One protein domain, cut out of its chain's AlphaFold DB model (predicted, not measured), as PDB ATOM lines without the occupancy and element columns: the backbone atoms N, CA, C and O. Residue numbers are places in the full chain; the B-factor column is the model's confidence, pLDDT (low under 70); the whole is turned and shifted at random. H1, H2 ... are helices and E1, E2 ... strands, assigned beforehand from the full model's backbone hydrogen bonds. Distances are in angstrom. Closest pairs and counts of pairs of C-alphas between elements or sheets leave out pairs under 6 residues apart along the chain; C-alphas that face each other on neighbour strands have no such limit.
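What this domain is: This is residues 2 to 18 and 44 to 132 of the 133 residues of the protein "Putative nucleotide-binding of sugar-metabolising enzyme" of Streptomyces sp. IgraMP-1 (UniProt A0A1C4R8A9). A strongly twisted sheet of four strands is the middle of three layers, with H2 and H3 on one face and H4 on the other. H1 packs on H2 with residues 4 to 8, while residues 10 to 16 stick out. The printed part has 106 residues, with four named helices and four named strands in the order H1, H2, E1, H3, E2, E3, E4, H4; the mixed sheet runs E1, E4, E3, E2, and the class is mixed, helices and strands. The whole is compact, radius of gyration of the C-alphas 13.3 A, and spans 35 by 31 by 27 A.

Where its parts are: Find C-alpha 2 at (-18.246, 26.978, -7.431); from there H1 runs 18.6 A to residue 14. Beyond the cut, H2, residues 44 to 59, runs 22.7 A. Next come E1, residues 64 to 68, and H3, residues 70 to 79. E2, residues 84 to 92, is 21.1 A long and bends by 73 degrees at residue 89; E3, residues 95 to 101, is 18.3 A long. E4 is residues 110 to 115, and H4, residues 124 to 131, ends at C-alpha 131 (11.311, 20.582, -5.441).

How they stand to each other: E2, E3 and E4 form a meander, each strand the antiparallel neighbour of the one before; look at N 88 and O 97, 2.8 A, and N 98 and O 112, 2.8 A. E1 and E4 are parallel, with N 65 and O 111 at 2.9 A. E1, H3 and E2 make a split strand-helix-strand unit, E4 and E3 between its strands, with a right-handed crossover. H3 lies over E4 at a height of 8.8 A over the sheet. H4 is on the opposite face at 8.3 A; the closest C-alphas of E2 and H4 are Leu 91 and Ala 128, 6.3 A. H2 touches H3, closest C-alphas Ala 51 and Val 76, 4.2 A, and H1, closest C-alphas Leu 53 and Ala 5, 6.5 A. In H1, H2, H3 and H4 every O i to N i+4 pair is within hydrogen-bond range.

The domain as a whole: The two farthest C-alphas, of Ala 2 and Pro 93, are 35.4 A apart. Residues 19 to 43 are not printed; C-alphas 18 and 44 are 28.0 A apart across the cut. Of the links printed whole, none is long. Residue 132 alone has a pLDDT under 70.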
ATOM      1  N   ALA A   2     -18.518  25.558  -7.719       77.81
ATOM      2  CA  ALA A   2     -18.246  26.978  -7.431       77.81
ATOM      3  C   ALA A   2     -17.737  27.258  -5.998       77.81
ATOM      4  O   ALA A   2     -16.833  28.067  -5.823       77.81
ATOM      5  N   GLY A   3     -18.255  26.549  -4.986       89.44
ATOM      6  CA  GLY A   3     -17.805  26.697  -3.595       89.44
ATOM      7  C   GLY A   3     -16.362  26.240  -3.338       89.44
ATOM      8  O   GLY A   3     -15.626  26.941  -2.655       89.44
ATOM      9  N   LEU A   4     -15.930  25.111  -3.918       89.75
ATOM     10  CA  LEU A   4     -14.562  24.593  -3.745       89.75
ATOM     11  C   LEU A   4     -13.529  25.490  -4.437       89.75
ATOM     12  O   LEU A   4     -12.500  25.812  -3.849       89.75
ATOM     13  N   ALA A   5     -13.832  25.951  -5.654       89.62
ATOM     14  CA  ALA A   5     -12.974  26.899  -6.362       89.62
ATOM     15  C   ALA A   5     -12.901  28.252  -5.626       89.62
ATOM     16  O   ALA A   5     -11.821  28.814  -5.474       89.62
ATOM     17  N   ALA A   6     -14.026  28.755  -5.101       91.94
ATOM     18  CA  ALA A   6     -14.040  29.975  -4.291       91.94
ATOM     19  C   ALA A   6     -13.210  29.829  -3.006       91.94
ATOM     20  O   ALA A   6     -12.441  30.730  -2.674       91.94
ATOM     21  N   PHE A   7     -13.311  28.686  -2.322       93.06
ATOM     22  CA  PHE A   7     -12.458  28.375  -1.178       93.06
ATOM     23  C   PHE A   7     -10.974  28.397  -1.564       93.06
ATOM     24  O   PHE A   7     -10.193  29.071  -0.897       93.06
ATOM     25  N   ALA A   8     -10.588  27.737  -2.663       92.31
ATOM     26  CA  ALA A   8      -9.201  27.732  -3.132       92.31
ATOM     27  C   ALA A   8      -8.669  29.147  -3.406       92.31
ATOM     28  O   ALA A   8      -7.572  29.489  -2.966       92.31
ATOM     29  N   ARG A   9      -9.466  29.991  -4.077       90.69
ATOM     30  CA  ARG A   9      -9.121  31.400  -4.337       90.69
ATOM     31  C   ARG A   9      -8.895  32.178  -3.050       90.69
ATOM     32  O   ARG A   9      -7.939  32.943  -2.967       90.69
ATOM     33  N   GLU A  10      -9.758  31.983  -2.058       93.69
ATOM     34  CA  GLU A  10      -9.604  32.652  -0.770       93.69
ATOM     35  C   GLU A  10      -8.337  32.186  -0.048       93.69
ATOM     36  O   GLU A  10      -7.580  33.023   0.437       93.69
ATOM     37  N   GLN A  11      -8.043  30.882  -0.042       93.69
ATOM     38  CA  GLN A  11      -6.805  30.372   0.558       93.69
ATOM     39  C   GLN A  11      -5.557  30.934  -0.135       93.69
ATOM     40  O   GLN A  11      -4.649  31.402   0.548       93.69
ATOM     41  N   TRP A  12      -5.535  30.991  -1.470       90.06
ATOM     42  CA  TRP A  12      -4.434  31.628  -2.201       90.06
ATOM     43  C   TRP A  12      -4.278  33.110  -1.884       90.06
ATOM     44  O   TRP A  12      -3.155  33.603  -1.824       90.06
ATOM     45  N   ARG A  13      -5.383  33.837  -1.698       89.88
ATOM     46  CA  ARG A  13      -5.338  35.257  -1.335       89.88
ATOM     47  C   ARG A  13      -4.725  35.464   0.051       89.88
ATOM     48  O   ARG A  13      -4.070  36.481   0.269       89.88
ATOM     49  N   LEU A  14      -4.961  34.530   0.971       93.12
ATOM     50  CA  LEU A  14      -4.410  34.561   2.325       93.12
ATOM     51  C   LEU A  14      -2.920  34.200   2.346       93.12
ATOM     52  O   LEU A  14      -2.145  34.899   2.996       93.12
ATOM     53  N   ASP A  15      -2.523  33.145   1.634       90.75
ATOM     54  CA  ASP A  15      -1.127  32.718   1.515       90.75
ATOM     55  C   ASP A  15      -0.866  32.056   0.146       90.75
ATOM     56  O   ASP A  15      -1.117  30.861  -0.035       90.75
ATOM     57  N   PRO A  16      -0.321  32.802  -0.834       84.19
ATOM     58  CA  PRO A  16      -0.041  32.268  -2.164       84.19
ATOM     59  C   PRO A  16       0.980  31.121  -2.179       84.19
ATOM     60  O   PRO A  16       1.016  30.348  -3.139       84.19
ATOM     61  N   ALA A  17       1.830  31.017  -1.150       83.50
ATOM     62  CA  ALA A  17       2.861  29.987  -1.069       83.50
ATOM     63  C   ALA A  17       2.314  28.651  -0.544       83.50
ATOM     64  O   ALA A  17       2.949  27.610  -0.742       83.50
ATOM     65  N   ARG A  18       1.132  28.660   0.083       87.19
ATOM     66  CA  ARG A  18       0.534  27.492   0.725       87.19
ATOM     67  C   ARG A  18      -0.667  26.975  -0.078       87.19
ATOM     68  O   ARG A  18      -1.777  27.484   0.078       87.19
ATOM     69  N   ALA A  44     -16.602   7.623  -8.615       94.19
ATOM     70  CA  ALA A  44     -16.797   8.268  -9.913       94.19
ATOM     71  C   ALA A  44     -17.262   9.725  -9.759       94.19
ATOM     72  O   ALA A  44     -16.774  10.613 -10.458       94.19
ATOM     73  N   LEU A  45     -18.157   9.992  -8.801       94.00
ATOM     74  CA  LEU A  45     -18.609  11.354  -8.494       94.00
ATOM     75  C   LEU A  45     -17.470  12.219  -7.933       94.00
ATOM     76  O   LEU A  45     -17.362  13.401  -8.262       94.00
ATOM     77  N   ILE A  46     -16.611  11.639  -7.091       94.88
ATOM     78  CA  ILE A  46     -15.435  12.316  -6.532       94.88
ATOM     79  C   ILE A  46     -14.418  12.623  -7.635       94.88
ATOM     80  O   ILE A  46     -13.911  13.743  -7.697       94.88
ATOM     81  N   GLU A  47     -14.136  11.663  -8.513       96.31
ATOM     82  CA  GLU A  47     -13.236  11.829  -9.657       96.31
ATOM     83  C   GLU A  47     -13.726  12.946 -10.586       96.31
ATOM     84  O   GLU A  47     -12.947  13.839 -10.926       96.31
ATOM     85  N   GLU A  48     -15.019  12.962 -10.924       95.88
ATOM     86  CA  GLU A  48     -15.636  14.027 -11.723       95.88
ATOM     87  C   GLU A  48     -15.509  15.393 -11.032       95.88
ATOM     88  O   GLU A  48     -15.092  16.377 -11.650       95.88
ATOM     89  N   ALA A  49     -15.810  15.460  -9.732       95.62
ATOM     90  CA  ALA A  49     -15.722  16.697  -8.968       95.62
ATOM     91  C   ALA A  49     -14.280  17.229  -8.883       95.62
ATOM     92  O   ALA A  49     -14.054  18.425  -9.081       95.62
ATOM     93  N   LEU A  50     -13.292  16.371  -8.618       96.88
ATOM     94  CA  LEU A  50     -11.883  16.770  -8.542       96.88
ATOM     95  C   LEU A  50     -11.319  17.149  -9.918       96.88
ATOM     96  O   LEU A  50     -10.558  18.115 -10.016       96.88
ATOM     97  N   ALA A  51     -11.734  16.465 -10.985       97.25
ATOM     98  CA  ALA A  51     -11.374  16.821 -12.354       97.25
ATOM     99  C   ALA A  51     -11.939  18.195 -12.749       97.25
ATOM    100  O   ALA A  51     -11.198  19.062 -13.222       97.25
ATOM    101  N   ALA A  52     -13.219  18.447 -12.460       96.38
ATOM    102  CA  ALA A  52     -13.833  19.754 -12.669       96.38
ATOM    103  C   ALA A  52     -13.171  20.851 -11.811       96.38
ATOM    104  O   ALA A  52     -13.062  21.999 -12.250       96.38
ATOM    105  N   LEU A  53     -12.711  20.519 -10.595       96.06
ATOM    106  CA  LEU A  53     -11.976  21.460  -9.748       96.06
ATOM    107  C   LEU A  53     -10.644  21.830 -10.393       96.06
ATOM    108  O   LEU A  53     -10.327  23.012 -10.481       96.06
ATOM    109  N   ALA A  54      -9.885  20.840 -10.866       96.00
ATOM    110  CA  ALA A  54      -8.595  21.058 -11.507       96.00
ATOM    111  C   ALA A  54      -8.706  22.010 -12.707       96.00
ATOM    112  O   ALA A  54      -7.912  22.946 -12.806       96.00
ATOM    113  N   VAL A  55      -9.723  21.829 -13.560       95.69
ATOM    114  CA  VAL A  55     -10.006  22.741 -14.683       95.69
ATOM    115  C   VAL A  55     -10.262  24.161 -14.182       95.69
ATOM    116  O   VAL A  55      -9.573  25.087 -14.602       95.69
ATOM    117  N   ALA A  56     -11.177  24.331 -13.222       94.25
ATOM    118  CA  ALA A  56     -11.505  25.649 -12.680       94.25
ATOM    119  C   ALA A  56     -10.278  26.360 -12.076       94.25
ATOM    120  O   ALA A  56     -10.075  27.551 -12.299       94.25
ATOM    121  N   LEU A  57      -9.431  25.626 -11.349       93.00
ATOM    122  CA  LEU A  57      -8.207  26.170 -10.761       93.00
ATOM    123  C   LEU A  57      -7.182  26.579 -11.828       93.00
ATOM    124  O   LEU A  57      -6.537  27.619 -11.692       93.00
ATOM    125  N   VAL A  58      -7.023  25.789 -12.892       93.75
ATOM    126  CA  VAL A  58      -6.115  26.109 -14.009       93.75
ATOM    127  C   VAL A  58      -6.613  27.315 -14.808       93.75
ATOM    128  O   VAL A  58      -5.806  28.179 -15.178       93.75
ATOM    129  N   ASP A  59      -7.926  27.427 -15.013       91.69
ATOM    130  CA  ASP A  59      -8.561  28.599 -15.624       91.69
ATOM    131  C   ASP A  59      -8.352  29.862 -14.776       91.69
ATOM    132  O   ASP A  59      -8.034  30.925 -15.318       91.69
ATOM    133  N   ASP A  60      -8.397  29.728 -13.448       89.25
ATOM    134  CA  ASP A  60      -8.074  30.795 -12.491       89.25
ATOM    135  C   ASP A  60      -6.572  31.121 -12.401       89.25
ATOM    136  O   ASP A  60      -6.173  32.062 -11.712       89.25
ATOM    137  N   GLY A  61      -5.722  30.381 -13.117       89.56
ATOM    138  CA  GLY A  61      -4.301  30.678 -13.262       89.56
ATOM    139  C   GLY A  61      -3.356  29.745 -12.511       89.56
ATOM    140  O   GLY A  61      -2.148  29.988 -12.556       89.56
ATOM    141  N   ALA A  62      -3.849  28.675 -11.881       91.31
ATOM    142  CA  ALA A  62      -2.985  27.647 -11.309       91.31
ATOM    143  C   ALA A  62      -2.059  27.053 -12.380       91.31
ATOM    144  O   ALA A  62      -2.468  26.751 -13.504       91.31
ATOM    145  N   ARG A  63      -0.781  26.886 -12.026       91.56
ATOM    146  CA  ARG A  63       0.253  26.348 -12.928       91.56
ATOM    147  C   ARG A  63       0.871  25.050 -12.458       91.56
ATOM    148  O   ARG A  63       1.680  24.492 -13.186       91.56
ATOM    149  N   ARG A  64       0.529  24.598 -11.256       92.69
ATOM    150  CA  ARG A  64       1.103  23.413 -10.627       92.69
ATOM    151  C   ARG A  64      -0.014  22.656  -9.939       92.69
ATOM    152  O   ARG A  64      -0.703  23.250  -9.112       92.69
ATOM    153  N   LEU A  65      -0.185  21.385 -10.277       95.12
ATOM    154  CA  LEU A  65      -1.119  20.489  -9.605       95.12
ATOM    155  C   LEU A  65      -0.407  19.188  -9.245       95.12
ATOM    156  O   LEU A  65       0.307  18.611 -10.062       95.12
ATOM    157  N   LEU A  66      -0.644  18.712  -8.030       95.00
ATOM    158  CA  LEU A  66      -0.257  17.377  -7.602       95.00
ATOM    159  C   LEU A  66      -1.540  16.593  -7.347       95.00
ATOM    160  O   LEU A  66      -2.375  17.016  -6.549       95.00
ATOM    161  N   VAL A  67      -1.701  15.474  -8.045       95.81
ATOM    162  CA  VAL A  67      -2.902  14.640  -7.984       95.81
ATOM    163  C   VAL A  67      -2.518  13.257  -7.482       95.81
ATOM    164  O   VAL A  67      -1.556  12.662  -7.964       95.81
ATOM    165  N   ALA A  68      -3.268  12.752  -6.504       93.69
ATOM    166  CA  ALA A  68      -3.067  11.431  -5.930       93.69
ATOM    167  C   ALA A  68      -4.260  10.511  -6.224       93.69
ATOM    168  O   ALA A  68      -5.410  10.929  -6.118       93.69
ATOM    169  N   GLY A  69      -3.964   9.257  -6.571       93.06
ATOM    170  CA  GLY A  69      -4.940   8.267  -7.042       93.06
ATOM    171  C   GLY A  69      -4.849   8.085  -8.556       93.06
ATOM    172  O   GLY A  69      -4.705   9.067  -9.287       93.06
ATOM    173  N   GLY A  70      -4.866   6.837  -9.033       93.19
ATOM    174  CA  GLY A  70      -4.674   6.535 -10.456       93.19
ATOM    175  C   GLY A  70      -5.855   7.007 -11.302       93.19
ATOM    176  O   GLY A  70      -5.676   7.713 -12.291       93.19
ATOM    177  N   GLU A  71      -7.054   6.685 -10.843       94.81
ATOM    178  CA  GLU A  71      -8.340   7.033 -11.433       94.81
ATOM    179  C   GLU A  71      -8.557   8.551 -11.385       94.81
ATOM    180  O   GLU A  71      -8.776   9.174 -12.424       94.81
ATOM    181  N   THR A  72      -8.322   9.181 -10.226       96.12
ATOM    182  CA  THR A  72      -8.347  10.646 -10.073       96.12
ATOM    183  C   THR A  72      -7.358  11.340 -11.010       96.12
ATOM    184  O   THR A  72      -7.696  12.336 -11.649       96.12
ATOM    185  N   SER A  73      -6.131  10.817 -11.127       96.06
ATOM    186  CA  SER A  73      -5.125  11.358 -12.052       96.06
ATOM    187  C   SER A  73      -5.588  11.254 -13.503       96.06
ATOM    188  O   SER A  73      -5.438  12.214 -14.255       96.06
ATOM    189  N   GLY A  74      -6.183  10.122 -13.887       96.50
ATOM    190  CA  GLY A  74      -6.764   9.926 -15.214       96.50
ATOM    191  C   GLY A  74      -7.874  10.934 -15.506       96.50
ATOM    192  O   GLY A  74      -7.803  11.640 -16.511       96.50
ATOM    193  N   ALA A  75      -8.839  11.073 -14.595       97.56
ATOM    194  CA  ALA A  75      -9.946  12.015 -14.734       97.56
ATOM    195  C   ALA A  75      -9.459  13.469 -14.885       97.56
ATOM    196  O   ALA A  75      -9.917  14.185 -15.779       97.56
ATOM    197  N   VAL A  76      -8.481  13.896 -14.075       97.56
ATOM    198  CA  VAL A  76      -7.890  15.244 -14.156       97.56
ATOM    199  C   VAL A  76      -7.159  15.467 -15.485       97.56
ATOM    200  O   VAL A  76      -7.362  16.495 -16.128       97.56
ATOM    201  N   VAL A  77      -6.324  14.518 -15.917       97.19
ATOM    202  CA  VAL A  77      -5.583  14.598 -17.190       97.19
ATOM    203  C   VAL A  77      -6.543  14.690 -18.377       97.19
ATOM    204  O   VAL A  77      -6.326  15.503 -19.280       97.19
ATOM    205  N   THR A  78      -7.621  13.902 -18.360       97.38
ATOM    206  CA  THR A  78      -8.666  13.943 -19.387       97.38
ATOM    207  C   THR A  78      -9.403  15.280 -19.388       97.38
ATOM    208  O   THR A  78      -9.519  15.896 -20.444       97.38
ATOM    209  N   ALA A  79      -9.862  15.762 -18.230       97.25
ATOM    210  CA  ALA A  79     -10.626  17.008 -18.138       97.25
ATOM    211  C   ALA A  79      -9.803  18.252 -18.506       97.25
ATOM    212  O   ALA A  79     -10.336  19.199 -19.077       97.25
ATOM    213  N   LEU A  80      -8.498  18.246 -18.224       97.12
ATOM    214  CA  LEU A  80      -7.580  19.315 -18.632       97.12
ATOM    215  C   LEU A  80      -7.196  19.256 -20.118       97.12
ATOM    216  O   LEU A  80      -6.459  20.130 -20.588       97.12
ATOM    217  N   GLU A  81      -7.683  18.247 -20.848       96.88
ATOM    218  CA  GLU A  81      -7.341  17.966 -22.241       96.88
ATOM    219  C   GLU A  81      -5.824  17.892 -22.455       96.88
ATOM    220  O   GLU A  81      -5.270  18.527 -23.359       96.88
ATOM    221  N   VAL A  82      -5.122  17.166 -21.583       96.44
ATOM    222  CA  VAL A  82      -3.668  17.036 -21.692       96.44
ATOM    223  C   VAL A  82      -3.315  16.244 -22.951       96.44
ATOM    224  O   VAL A  82      -3.727  15.096 -23.113       96.44
ATOM    225  N   ARG A  83      -2.518  16.848 -23.836       93.94
ATOM    226  CA  ARG A  83      -2.116  16.246 -25.124       93.94
ATOM    227  C   ARG A  83      -0.734  15.612 -25.089       93.94
ATOM    228  O   ARG A  83      -0.431  14.732 -25.889       93.94
ATOM    229  N   GLY A  84       0.101  16.056 -24.157       93.88
ATOM    230  CA  GLY A  84       1.466  15.585 -24.015       93.88
ATOM    231  C   GLY A  84       2.039  15.925 -22.650       93.88
ATOM    232  O   GLY A  84       1.645  16.906 -22.020       93.88
ATOM    233  N   LEU A  85       2.983  15.093 -22.213       95.00
ATOM    234  CA  LEU A  85       3.735  15.256 -20.976       95.00
ATOM    235  C   LEU A  85       5.230  15.230 -21.296       95.00
ATOM    236  O   LEU A  85       5.747  14.235 -21.804       95.00
ATOM    237  N   ALA A  86       5.933  16.307 -20.963       95.38
ATOM    238  CA  ALA A  86       7.387  16.324 -20.919       95.38
ATOM    239  C   ALA A  86       7.835  15.936 -19.506       95.38
ATOM    240  O   ALA A  86       7.645  16.695 -18.554       95.38
ATOM    241  N   ILE A  87       8.390  14.731 -19.372       94.12
ATOM    242  CA  ILE A  87       8.798  14.151 -18.089       94.12
ATOM    243  C   ILE A  87      10.016  14.894 -17.530       94.12
ATOM    244  O   ILE A  87      11.039  15.012 -18.206       94.12
ATOM    245  N   GLY A  88       9.895  15.391 -16.300       89.38
ATOM    246  CA  GLY A  88      10.949  16.086 -15.570       89.38
ATOM    247  C   GLY A  88      11.697  15.187 -14.585       89.38
ATOM    248  O   GLY A  88      11.701  13.957 -14.695       89.38
ATOM    249  N   ALA A  89      12.358  15.826 -13.618       84.94
ATOM    250  CA  ALA A  89      13.140  15.141 -12.597       84.94
ATOM    251  C   ALA A  89      12.242  14.322 -11.647       84.94
ATOM    252  O   ALA A  89      11.194  14.814 -11.214       84.94
ATOM    253  N   PRO A  90      12.653  13.090 -11.293       86.62
ATOM    254  CA  PRO A  90      11.890  12.251 -10.382       86.62
ATOM    255  C   PRO A  90      11.855  12.866  -8.980       86.62
ATOM    256  O   PRO A  90      12.870  13.331  -8.467       86.62
ATOM    257  N   LEU A  91      10.681  12.810  -8.357       86.56
ATOM    258  CA  LEU A  91      10.459  13.166  -6.955       86.56
ATOM    259  C   LEU A  91      10.654  11.948  -6.050       86.56
ATOM    260  O   LEU A  91      11.260  12.030  -4.990       86.56
ATOM    261  N   ALA A  92      10.149  10.802  -6.501       87.12
ATOM    262  CA  ALA A  92      10.255   9.506  -5.849       87.12
ATOM    263  C   ALA A  92      10.201   8.408  -6.928       87.12
ATOM    264  O   ALA A  92       9.847   8.697  -8.078       87.12
ATOM    265  N   PRO A  93      10.508   7.137  -6.609       86.38
ATOM    266  CA  PRO A  93      10.246   6.039  -7.533       86.38
ATOM    267  C   PRO A  93       8.795   6.106  -8.024       86.38
ATOM    268  O   PRO A  93       7.877   6.140  -7.214       86.38
ATOM    269  N   GLY A  94       8.592   6.189  -9.341       84.12
ATOM    270  CA  GLY A  94       7.263   6.250  -9.961       84.12
ATOM    271  C   GLY A  94       6.506   7.583  -9.849       84.12
ATOM    272  O   GLY A  94       5.372   7.643 -10.315       84.12
ATOM    273  N   VAL A  95       7.098   8.643  -9.282       89.50
ATOM    274  CA  VAL A  95       6.467   9.973  -9.171       89.50
ATOM    275  C   VAL A  95       7.431  11.036  -9.687       89.50
ATOM    276  O   VAL A  95       8.569  11.134  -9.233       89.50
ATOM    277  N   THR A  96       6.979  11.853 -10.632       91.31
ATOM    278  CA  THR A  96       7.777  12.915 -11.258       91.31
ATOM    279  C   THR A  96       6.909  14.137 -11.515       91.31
ATOM    280  O   THR A  96       5.699  14.003 -11.711       91.31
ATOM    281  N   TRP A  97       7.528  15.317 -11.544       94.56
ATOM    282  CA  TRP A  97       6.906  16.472 -12.179       94.56
ATOM    283  C   TRP A  97       6.996  16.317 -13.694       94.56
ATOM    284  O   TRP A  97       8.055  16.011 -14.241       94.56
ATOM    285  N   ALA A  98       5.893  16.557 -14.384       94.75
ATOM    286  CA  ALA A  98       5.836  16.588 -15.833       94.75
ATOM    287  C   ALA A  98       5.196  17.892 -16.298       94.75
ATOM    288  O   ALA A  98       4.162  18.313 -15.776       94.75
ATOM    289  N   ARG A  99       5.784  18.516 -17.317       95.94
ATOM    290  CA  ARG A  99       5.177  19.674 -17.969       95.94
ATOM    291  C   ARG A  99       4.123  19.183 -18.956       95.94
ATOM    292  O   ARG A  99       4.450  18.497 -19.922       95.94
ATOM    293  N   ALA A 100       2.872  19.535 -18.697       95.81
ATOM    294  CA  ALA A 100       1.709  19.154 -19.479       95.81
ATOM    295  C   ALA A 100       1.311  20.253 -20.465       95.81
ATOM    296  O   ALA A 100       1.159  21.413 -20.073       95.81
ATOM    297  N   GLU A 101       1.101  19.874 -21.724       94.62
ATOM    298  CA  GLU A 101       0.394  20.701 -22.705       94.62
ATOM    299  C   GLU A 101      -1.111  20.506 -22.505       94.62
ATOM    300  O   GLU A 101      -1.615  19.399 -22.703       94.62
ATOM    301  N   THR A 102      -1.817  21.562 -22.096       92.50
ATOM    302  CA  THR A 102      -3.252  21.510 -21.772       92.50
ATOM    303  C   THR A 102      -4.088  22.174 -22.861       92.50
ATOM    304  O   THR A 102      -3.661  23.158 -23.470       92.50
ATOM    305  N   GLY A 103      -5.289  21.652 -23.116       89.06
ATOM    306  CA  GLY A 103      -6.285  22.324 -23.960       89.06
ATOM    307  C   GLY A 103      -7.087  23.406 -23.228       89.06
ATOM    308  O   GLY A 103      -7.678  24.274 -23.868       89.06
ATOM    309  N   THR A 104      -7.057  23.395 -21.895       84.94
ATOM    310  CA  THR A 104      -7.768  24.328 -21.003       84.94
ATOM    311  C   THR A 104      -6.882  25.514 -20.589       84.94
ATOM    312  O   THR A 104      -5.760  25.674 -21.079       84.94
ATOM    313  N   GLY A 105      -7.374  26.434 -19.746       76.56
ATOM    314  CA  GLY A 105      -6.535  27.481 -19.152       76.56
ATOM    315  C   GLY A 105      -5.874  28.434 -20.148       76.56
ATOM    316  O   GLY A 105      -4.815  28.995 -19.837       76.56
ATOM    317  N   GLY A 106      -6.458  28.604 -21.338       80.69
ATOM    318  CA  GLY A 106      -5.906  29.395 -22.443       80.69
ATOM    319  C   GLY A 106      -4.767  28.714 -23.212       80.69
ATOM    320  O   GLY A 106      -3.950  29.421 -23.800       80.69
ATOM    321  N   GLY A 107      -4.668  27.380 -23.172       79.62
ATOM    322  CA  GLY A 107      -3.648  26.612 -23.898       79.62
ATOM    323  C   GLY A 107      -2.247  26.722 -23.297       79.62
ATOM    324  O   GLY A 107      -1.245  26.568 -23.992       79.62
ATOM    325  N   ARG A 108      -2.156  27.073 -22.011       82.56
ATOM    326  CA  ARG A 108      -0.875  27.259 -21.323       82.56
ATOM    327  C   ARG A 108      -0.414  25.950 -20.705       82.56
ATOM    328  O   ARG A 108      -1.210  25.191 -20.155       82.56
ATOM    329  N   ASN A 109       0.897  25.741 -20.727       92.38
ATOM    330  CA  ASN A 109       1.497  24.587 -20.080       92.38
ATOM    331  C   ASN A 109       1.416  24.710 -18.553       92.38
ATOM    332  O   ASN A 109       1.633  25.791 -17.993       92.38
ATOM    333  N   ILE A 110       1.175  23.589 -17.881       95.00
ATOM    334  CA  ILE A 110       1.192  23.472 -16.415       95.00
ATOM    335  C   ILE A 110       2.170  22.372 -15.993       95.00
ATOM    336  O   ILE A 110       2.549  21.542 -16.813       95.00
ATOM    337  N   ASP A 111       2.588  22.366 -14.735       95.19
ATOM    338  CA  ASP A 111       3.279  21.229 -14.127       95.19
ATOM    339  C   ASP A 111       2.270  20.317 -13.433       95.19
ATOM    340  O   ASP A 111       1.448  20.774 -12.632       95.19
ATOM    341  N   LEU A 112       2.352  19.024 -13.730       95.62
ATOM    342  CA  LEU A 112       1.575  17.967 -13.097       95.62
ATOM    343  C   LEU A 112       2.508  16.983 -12.399       95.62
ATOM    344  O   LEU A 112       3.456  16.489 -13.005       95.62
ATOM    345  N   ALA A 113       2.207  16.658 -11.149       95.31
ATOM    346  CA  ALA A 113       2.752  15.491 -10.469       95.31
ATOM    347  C   ALA A 113       1.611  14.498 -10.250       95.31
ATOM    348  O   ALA A 113       0.657  14.785  -9.530       95.31
ATOM    349  N   LEU A 114       1.696  13.338 -10.900       94.38
ATOM    350  CA  LEU A 114       0.680  12.289 -10.822       94.38
ATOM    351  C   LEU A 114       1.202  11.169  -9.923       94.38
ATOM    352  O   LEU A 114       2.187  10.504 -10.250       94.38
ATOM    353  N   LYS A 115       0.559  10.982  -8.772       92.50
ATOM    354  CA  LYS A 115       0.953  10.009  -7.755       92.50
ATOM    355  C   LYS A 115      -0.056   8.865  -7.715       92.50
ATOM    356  O   LYS A 115      -1.171   9.025  -7.225       92.50
ATOM    357  N   SER A 116       0.344   7.671  -8.142       86.12
ATOM    358  CA  SER A 116      -0.460   6.470  -7.872       86.12
ATOM    359  C   SER A 116      -0.535   6.195  -6.356       86.12
ATOM    360  O   SER A 116       0.360   6.584  -5.596       86.12
ATOM    361  N   GLY A 117      -1.617   5.556  -5.898       76.81
ATOM    362  CA  GLY A 117      -1.976   5.433  -4.477       76.81
ATOM    363  C   GLY A 117      -0.829   4.968  -3.572       76.81
ATOM    364  O   GLY A 117      -0.576   5.597  -2.547       76.81
ATOM    365  N   ASN A 118      -0.041   3.986  -4.021       82.12
ATOM    366  CA  ASN A 118       1.007   3.334  -3.219       82.12
ATOM    367  C   ASN A 118       2.433   3.896  -3.403       82.12
ATOM    368  O   ASN A 118       3.387   3.293  -2.923       82.12
ATOM    369  N   PHE A 119       2.607   5.006  -4.125       82.69
ATOM    370  CA  PHE A 119       3.931   5.557  -4.446       82.69
ATOM    371  C   PHE A 119       4.271   6.802  -3.615       82.69
ATOM    372  O   PHE A 119       3.384   7.591  -3.287       82.69
ATOM    373  N   GLY A 120       5.564   7.005  -3.342       80.50
ATOM    374  CA  GLY A 120       6.081   8.119  -2.534       80.50
ATOM    375  C   GLY A 120       6.061   7.851  -1.023       80.50
ATOM    376  O   GLY A 120       5.328   6.988  -0.545       80.50
ATOM    377  N   GLY A 121       6.900   8.579  -0.281       85.06
ATOM    378  CA  GLY A 121       6.903   8.565   1.186       85.06
ATOM    379  C   GLY A 121       5.750   9.378   1.785       85.06
ATOM    380  O   GLY A 121       4.985  10.015   1.060       85.06
ATOM    381  N   THR A 122       5.646   9.394   3.116       86.81
ATOM    382  CA  THR A 122       4.639  10.190   3.851       86.81
ATOM    383  C   THR A 122       4.717  11.681   3.532       86.81
ATOM    384  O   THR A 122       3.695  12.361   3.516       86.81
ATOM    385  N   ASP A 123       5.912  12.161   3.189       89.44
ATOM    386  CA  ASP A 123       6.197  13.578   2.973       89.44
ATOM    387  C   ASP A 123       6.126  13.987   1.493       89.44
ATOM    388  O   ASP A 123       6.436  15.127   1.142       89.44
ATOM    389  N   ILE A 124       5.676  13.090   0.604       88.31
ATOM    390  CA  ILE A 124       5.716  13.292  -0.854       88.31
ATOM    391  C   ILE A 124       5.028  14.583  -1.312       88.31
ATOM    392  O   ILE A 124       5.515  15.244  -2.224       88.31
ATOM    393  N   PHE A 125       3.920  14.982  -0.680       88.94
ATOM    394  CA  PHE A 125       3.220  16.221  -1.033       88.94
ATOM    395  C   PHE A 125       4.059  17.463  -0.706       88.94
ATOM    396  O   PHE A 125       4.128  18.395  -1.508       88.94
ATOM    397  N   THR A 126       4.729  17.470   0.448       88.44
ATOM    398  CA  THR A 126       5.587  18.581   0.879       88.44
ATOM    399  C   THR A 126       6.926  18.601   0.143       88.44
ATOM    400  O   THR A 126       7.403  19.673  -0.236       88.44
ATOM    401  N   GLU A 127       7.506  17.430  -0.129       88.25
ATOM    402  CA  GLU A 127       8.733  17.283  -0.920       88.25
ATOM    403  C   GLU A 127       8.512  17.756  -2.359       88.25
ATOM    404  O   GLU A 127       9.281  18.568  -2.874       88.25
ATOM    405  N   ALA A 128       7.413  17.324  -2.984       86.62
ATOM    406  CA  ALA A 128       7.060  17.720  -4.342       86.62
ATOM    407  C   ALA A 128       6.927  19.238  -4.489       86.62
ATOM    408  O   ALA A 128       7.385  19.798  -5.487       86.62
ATOM    409  N   TRP A 129       6.327  19.905  -3.499       84.56
ATOM    410  CA  TRP A 129       6.146  21.356  -3.524       84.56
ATOM    411  C   TRP A 129       7.446  22.128  -3.275       84.56
ATOM    412  O   TRP A 129       7.615  23.226  -3.797       84.56
ATOM    413  N   SER A 130       8.383  21.530  -2.533       83.31
ATOM    414  CA  SER A 130       9.712  22.100  -2.278       83.31
ATOM    415  C   SER A 130      10.680  21.912  -3.454       83.31
ATOM    416  O   SER A 130      11.650  22.655  -3.574       83.31
ATOM    417  N   ALA A 131      10.431  20.929  -4.325       76.94
ATOM    418  CA  ALA A 131      11.311  20.582  -5.441       76.94
ATOM    419  C   ALA A 131      11.185  21.507  -6.670       76.94
ATOM    420  O   ALA A 131      12.106  21.565  -7.484       76.94
ATOM    421  N   LEU A 132      10.061  22.217  -6.830       66.06
ATOM    422  CA  LEU A 132       9.876  23.202  -7.903       66.06
ATOM    423  C   LEU A 132      10.322  24.584  -7.416       66.06
ATOM    424  O   LEU A 132       9.502  25.349  -6.895       66.06
TER     425      LEU A 132